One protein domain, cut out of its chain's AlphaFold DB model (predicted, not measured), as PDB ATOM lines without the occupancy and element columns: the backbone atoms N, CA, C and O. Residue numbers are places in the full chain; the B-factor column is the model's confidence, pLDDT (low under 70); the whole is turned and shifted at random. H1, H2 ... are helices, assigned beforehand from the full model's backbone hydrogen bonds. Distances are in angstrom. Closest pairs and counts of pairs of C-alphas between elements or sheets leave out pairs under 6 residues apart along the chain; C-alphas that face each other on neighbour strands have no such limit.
ATOM      1  N   HIS A  34      23.494  46.666 107.504       91.00
ATOM      2  CA  HIS A  34      23.853  47.523 106.370       91.00
ATOM      3  C   HIS A  34      24.870  46.898 105.395       91.00
ATOM      4  O   HIS A  34      24.961  47.360 104.258       91.00
ATOM      5  N   VAL A  35      25.607  45.857 105.810       92.50
ATOM      6  CA  VAL A  35      26.537  45.102 104.948       92.50
ATOM      7  C   VAL A  35      25.785  44.257 103.914       92.50
ATOM      8  O   VAL A  35      26.342  43.928 102.871       92.50
ATOM      9  N   TYR A  36      24.513  43.938 104.168       89.81
ATOM     10  CA  TYR A  36      23.670  43.143 103.282       89.81
ATOM     11  C   TYR A  36      22.800  44.061 102.414       89.81
ATOM     12  O   TYR A  36      21.836  44.639 102.914       89.81
ATOM     13  N   PRO A  37      23.058  44.205 101.100       89.50
ATOM     14  CA  PRO A  37      22.234  45.051 100.246       89.50
ATOM     15  C   PRO A  37      20.768  44.597 100.249       89.50
ATOM     16  O   PRO A  37      20.467  43.464  99.859       89.50
ATOM     17  N   LYS A  38      19.840  45.493 100.625       86.94
ATOM     18  CA  LYS A  38      18.404  45.167 100.749       86.94
ATOM     19  C   LYS A  38      17.831  44.458  99.521       86.94
ATOM     20  O   LYS A  38      17.103  43.485  99.664       86.94
ATOM     21  N   ARG A  39      18.201  44.911  98.316       80.44
ATOM     22  CA  ARG A  39      17.709  44.344  97.047       80.44
ATOM     23  C   ARG A  39      18.088  42.877  96.834       80.44
ATOM     24  O   ARG A  39      17.403  42.199  96.085       80.44
ATOM     25  N   VAL A  40      19.167  42.409  97.458       86.19
ATOM     26  CA  VAL A  40      19.672  41.040  97.300       86.19
ATOM     27  C   VAL A  40      19.214  40.156  98.452       86.19
ATOM     28  O   VAL A  40      18.806  39.029  98.216       86.19
ATOM     29  N   TYR A  41      19.260  40.659  99.687       90.19
ATOM     30  CA  TYR A  41      19.029  39.831 100.874       90.19
ATOM     31  C   TYR A  41      17.606  39.940 101.425       90.19
ATOM     32  O   TYR A  41      17.018  38.925 101.775       90.19
ATOM     33  N   CYS A  42      17.018  41.140 101.469       86.06
ATOM     34  CA  CYS A  42      15.657  41.313 101.988       86.06
ATOM     35  C   CYS A  42      14.582  40.841 100.993       86.06
ATOM     36  O   CYS A  42      13.467  40.543 101.396       86.06
ATOM     37  N   LEU A  43      14.891  40.797  99.692       82.06
ATOM     38  CA  LEU A  43      13.932  40.392  98.652       82.06
ATOM     39  C   LEU A  43      14.064  38.923  98.229       82.06
ATOM     40  O   LEU A  43      13.250  38.442  97.451       82.06
ATOM     41  N   ASN A  44      15.090  38.214  98.699       82.75
ATOM     42  CA  ASN A  44      15.361  36.838  98.291       82.75
ATOM     43  C   ASN A  44      14.809  35.855  99.324       82.75
ATOM     44  O   ASN A  44      15.190  35.898 100.493       82.75
ATOM     45  N   GLU A  45      13.951  34.938  98.878       86.94
ATOM     46  CA  GLU A  45      13.286  33.956  99.739       86.94
ATOM     47  C   GLU A  45      14.263  33.054 100.503       86.94
ATOM     48  O   GLU A  45      14.009  32.732 101.660       86.94
ATOM     49  N   ASN A  46      15.425  32.724  99.925       90.62
ATOM     50  CA  ASN A  46      16.428  31.889 100.595       90.62
ATOM     51  C   ASN A  46      17.050  32.587 101.813       90.62
ATOM     52  O   ASN A  46      17.402  31.939 102.796       90.62
ATOM     53  N   TYR A  47      17.193  33.914 101.754       90.19
ATOM     54  CA  TYR A  47      17.762  34.712 102.840       90.19
ATOM     55  C   TYR A  47      16.694  35.311 103.756       90.19
ATOM     56  O   TYR A  47      17.031  35.778 104.845       90.19
ATOM     57  N   ARG A  48      15.416  35.262 103.361       87.00
ATOM     58  CA  ARG A  48      14.292  35.813 104.125       87.00
ATOM     59  C   ARG A  48      14.268  35.322 105.580       87.00
ATOM     60  O   ARG A  48      14.260  36.197 106.437       87.00
ATOM     61  N   PRO A  49      14.389  34.017 105.915       91.56
ATOM     62  CA  PRO A  49      14.363  33.578 107.316       91.56
ATOM     63  C   PRO A  49      15.502  34.169 108.160       91.56
ATOM     64  O   PRO A  49      15.324  34.505 109.329       91.56
ATOM     65  N   PHE A  50      16.690  34.318 107.565       92.44
ATOM     66  CA  PHE A  50      17.833  34.942 108.230       92.44
ATOM     67  C   PHE A  50      17.590  36.440 108.437       92.44
ATOM     68  O   PHE A  50      17.772  36.958 109.538       92.44
ATOM     69  N   MET A  51      17.140  37.136 107.395       92.06
ATOM     70  CA  MET A  51      16.919  38.575 107.449       92.06
ATOM     71  C   MET A  51      15.726  38.943 108.348       92.06
ATOM     72  O   MET A  51      15.828  39.912 109.090       92.06
ATOM     73  N   GLU A  52      14.648  38.156 108.371       89.00
ATOM     74  CA  GLU A  52      13.518  38.288 109.311       89.00
ATOM     75  C   GLU A  52      13.936  38.071 110.760       89.00
ATOM     76  O   GLU A  52      13.429  38.740 111.652       89.00
ATOM     77  N   LYS A  53      14.893  37.179 111.019       89.50
ATOM     78  CA  LYS A  53      15.347  36.921 112.385       89.50
ATOM     79  C   LYS A  53      16.353  37.957 112.884       89.50
ATOM     80  O   LYS A  53      16.271  38.388 114.030       89.50
ATOM     81  N   TYR A  54      17.337  38.315 112.062       91.50
ATOM     82  CA  TYR A  54      18.495  39.095 112.513       91.50
ATOM     83  C   TYR A  54      18.477  40.558 112.069       91.50
ATOM     84  O   TYR A  54      19.119  41.385 112.717       91.50
ATOM     85  N   CYS A  55      17.747  40.875 111.001       92.31
ATOM     86  CA  CYS A  55      17.732  42.180 110.343       92.31
ATOM     87  C   CYS A  55      16.300  42.652 110.019       92.31
ATOM     88  O   CYS A  55      16.074  43.310 108.998       92.31
ATOM     89  N   ALA A  56      15.322  42.284 110.858       87.88
ATOM     90  CA  ALA A  56      13.903  42.554 110.631       87.88
ATOM     91  C   ALA A  56      13.618  44.043 110.424       87.88
ATOM     92  O   ALA A  56      12.887  44.431 109.510       87.88
ATOM     93  N   LYS A  57      14.237  44.888 111.248       84.88
ATOM     94  CA  LYS A  57      14.076  46.341 111.225       84.88
ATOM     95  C   LYS A  57      14.754  46.940 109.997       84.88
ATOM     96  O   LYS A  57      14.144  47.751 109.300       84.88
ATOM     97  N   TYR A  58      15.955  46.484 109.661       87.44
ATOM     98  CA  TYR A  58      16.658  46.892 108.451       87.44
ATOM     99  C   TYR A  58      15.882  46.523 107.179       87.44
ATOM    100  O   TYR A  58      15.753  47.356 106.277       87.44
ATOM    101  N   CYS A  59      15.334  45.313 107.095       86.00
ATOM    102  CA  CYS A  59      14.571  44.862 105.932       86.00
ATOM    103  C   CYS A  59      13.123  45.356 105.891       86.00
ATOM    104  O   CYS A  59      12.492  45.250 104.844       86.00
ATOM    105  N   GLY A  60      12.614  45.938 106.980       80.88
ATOM    106  CA  GLY A  60      11.223  46.381 107.065       80.88
ATOM    107  C   GLY A  60      10.229  45.230 107.239       80.88
ATOM    108  O   GLY A  60       9.087  45.356 106.821       80.88
ATOM    109  N   PHE A  61      10.662  44.117 107.831       85.25
ATOM    110  CA  PHE A  61       9.813  42.968 108.167       85.25
ATOM    111  C   PHE A  61       9.085  43.117 109.500       85.25
ATOM    112  O   PHE A  61       8.213  42.316 109.819       85.25
ATOM    113  N   CYS A  62       9.454  44.124 110.288       83.06
ATOM    114  CA  CYS A  62       8.747  44.446 111.515       83.06
ATOM    115  C   CYS A  62       7.280  44.765 111.236       83.06
ATOM    116  O   CYS A  62       6.999  45.607 110.381       83.06
ATOM    117  N   ASP A  63       6.387  44.166 112.023       83.50
ATOM    118  CA  ASP A  63       5.011  44.632 112.131       83.50
ATOM    119  C   ASP A  63       5.011  46.058 112.699       83.50
ATOM    120  O   ASP A  63       5.597  46.337 113.752       83.50
ATOM    121  N   CYS A  64       4.345  46.965 111.994       86.31
ATOM    122  CA  CYS A  64       4.255  48.364 112.374       86.31
ATOM    123  C   CYS A  64       3.511  48.586 113.694       86.31
ATOM    124  O   CYS A  64       3.750  49.593 114.356       86.31
ATOM    125  N   HIS A  65       2.684  47.636 114.137       85.62
ATOM    126  CA  HIS A  65       2.001  47.711 115.432       85.62
ATOM    127  C   HIS A  65       2.950  47.525 116.626       85.62
ATOM    128  O   HIS A  65       2.632  47.941 117.736       85.62
ATOM    129  N   GLN A  66       4.128  46.932 116.403       84.12
ATOM    130  CA  GLN A  66       5.185  46.767 117.410       84.12
ATOM    131  C   GLN A  66       6.261  47.858 117.310       84.12
ATOM    132  O   GLN A  66       7.275  47.821 118.010       84.12
ATOM    133  N   TRP A  67       6.075  48.812 116.399       81.50
ATOM    134  CA  TRP A  67       7.020  49.880 116.130       81.50
ATOM    135  C   TRP A  67       6.754  51.089 117.029       81.50
ATOM    136  O   TRP A  67       5.606  51.483 117.215       81.50
ATOM    137  N   ILE A  68       7.809  51.735 117.535       84.69
ATOM    138  CA  ILE A  68       7.698  52.860 118.489       84.69
ATOM    139  C   ILE A  68       6.833  54.025 117.979       84.69
ATOM    140  O   ILE A  68       6.178  54.709 118.759       84.69
ATOM    141  N   TYR A  69       6.809  54.243 116.665       89.19
ATOM    142  CA  TYR A  69       6.009  55.293 116.030       89.19
ATOM    143  C   TYR A  69       4.739  54.772 115.353       89.19
ATOM    144  O   TYR A  69       4.009  55.550 114.743       89.19
ATOM    145  N   GLY A  70       4.475  53.471 115.468       90.00
ATOM    146  CA  GLY A  70       3.318  52.816 114.883       90.00
ATOM    147  C   GLY A  70       3.355  52.710 113.358       90.00
ATOM    148  O   GLY A  70       4.393  52.844 112.693       90.00
ATOM    149  N   CYS A  71       2.168  52.463 112.814       92.19
ATOM    150  CA  CYS A  71       1.910  52.349 111.390       92.19
ATOM    151  C   CYS A  71       1.629  53.709 110.755       92.19
ATOM    152  O   CYS A  71       0.976  54.572 111.339       92.19
ATOM    153  N   CYS A  72       2.039  53.852 109.501       93.19
ATOM    154  CA  CYS A  72       1.432  54.808 108.598       93.19
ATOM    155  C   CYS A  72      -0.052  54.454 108.387       93.19
ATOM    156  O   CYS A  72      -0.485  53.322 108.609       93.19
ATOM    157  N   ARG A  73      -0.827  55.400 107.860       92.81
ATOM    158  CA  ARG A  73      -2.226  55.239 107.414       92.81
ATOM    159  C   ARG A  73      -2.571  54.051 106.499       92.81
ATOM    160  O   ARG A  73      -3.746  53.832 106.218       92.81
ATOM    161  N   ASP A  74      -1.592  53.325 105.964       89.56
ATOM    162  CA  ASP A  74      -1.823  52.071 105.238       89.56
ATOM    163  C   ASP A  74      -1.981  50.855 106.164       89.56
ATOM    164  O   ASP A  74      -2.360  49.782 105.694       89.56
ATOM    165  N   GLY A  75      -1.700  51.020 107.462       89.56
ATOM    166  CA  GLY A  75      -1.755  49.975 108.483       89.56
ATOM    167  C   GLY A  75      -0.674  48.904 108.330       89.56
ATOM    168  O   GLY A  75      -0.786  47.846 108.942       89.56
ATOM    169  N   LYS A  76       0.332  49.140 107.477       86.75
ATOM    170  CA  LYS A  76       1.365  48.150 107.130       86.75
ATOM    171  C   LYS A  76       2.772  48.730 107.153       86.75
ATOM    172  O   LYS A  76       3.716  48.040 107.518       86.75
ATOM    173  N   THR A  77       2.934  49.983 106.746       87.06
ATOM    174  CA  THR A  77       4.244  50.622 106.639       87.06
ATOM    175  C   THR A  77       4.640  51.255 107.969       87.06
ATOM    176  O   THR A  77       3.863  51.995 108.562       87.06
ATOM    177  N   ASN A  78       5.872  51.025 108.427       87.44
ATOM    178  CA  ASN A  78       6.401  51.648 109.649       87.44
ATOM    179  C   ASN A  78       6.600  53.162 109.466       87.44
ATOM    180  O   ASN A  78       7.248  53.583 108.497       87.44
ATOM    181  N   ALA A  79       6.140  53.972 110.421       91.69
ATOM    182  CA  ALA A  79       6.469  55.397 110.471       91.69
ATOM    183  C   ALA A  79       7.936  55.610 110.900       91.69
ATOM    184  O   ALA A  79       8.448  54.906 111.768       91.69
ATOM    185  N   ASP A  80       8.641  56.575 110.305       89.50
ATOM    186  CA  ASP A  80      10.034  56.881 110.690       89.50
ATOM    187  C   ASP A  80      10.122  57.674 112.000       89.50
ATOM    188  O   ASP A  80      11.161  57.669 112.660       89.50
ATOM    189  N   GLY A  81       9.029  58.337 112.383       89.81
ATOM    190  CA  GLY A  81       8.944  59.230 113.531       89.81
ATOM    191  C   GLY A  81       7.497  59.506 113.947       89.81
ATOM    192  O   GLY A  81       6.559  59.049 113.285       89.81
ATOM    193  N   PRO A  82       7.289  60.271 115.033       90.12
ATOM    194  CA  PRO A  82       5.956  60.617 115.511       90.12
ATOM    195  C   PRO A  82       5.180  61.418 114.456       90.12
ATOM    196  O   PRO A  82       5.773  62.128 113.646       90.12
ATOM    197  N   ARG A  83       3.842  61.364 114.513       89.88
ATOM    198  CA  ARG A  83       2.944  62.070 113.573       89.88
ATOM    199  C   ARG A  83       3.170  61.676 112.103       89.88
ATOM    200  O   ARG A  83       3.222  62.541 111.236       89.88
ATOM    201  N   GLU A  84       3.302  60.375 111.835       91.69
ATOM    202  CA  GLU A  84       3.483  59.816 110.482       91.69
ATOM    203  C   GLU A  84       4.720  60.346 109.729       91.69
ATOM    204  O   GLU A  84       4.744  60.394 108.493       91.69
TER     205      GLU A  84
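Overview. This is residues 34 to 84 of the 254 residues of the protein "papilin-like" of Actinia tenebrosa (UniProt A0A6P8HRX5). What shape does the model have? It has little regular structure: a lobe with three short helices, H1, H2 and H3, is followed by a second lobe of winding loop, residues 64 to 84. How is it built? The printed part has 51 residues, 15 of them in named helices, and no named strand; the class is all helix. It is only just loose, close to compact, with a radius of gyration of the C-alphas of 11.8 A, and spans 34 by 17 by 16 A.

Arrangement. How near are the helices? H1, residues 38 to 41, and H2, residues 48 to 54, are close but not clearly touching; their closest C-alphas, Tyr 41 and Arg 48, are 7.0 A apart. H3, residues 56 to 59, is likewise close to H1 but not clearly touching (closest C-alphas Lys 38 and Cys 59, 6.5 A), and to H2 (Met 51 and Cys 59, 6.9 A). What of their backbones? In H2 every O i to N i+4 pair is within hydrogen-bond range; H1 and H3 are too short for such a pair.

Along the chain. Where does H1 begin? C-alpha 38 is at (18.404, 45.167, 100.749). How long is H2? It is 9.9 A from first to last C-alpha. Where does H3 end? C-alpha 59 is at (14.571, 44.862, 105.932).

Size, cuts and confidence. How large is it? The C-alphas farthest apart, those of Asn 46 and Arg 83, are 35.5 A apart. Is it unbroken and confident? The printed part has no cut, and no printed residue is under 70 in pLDDT.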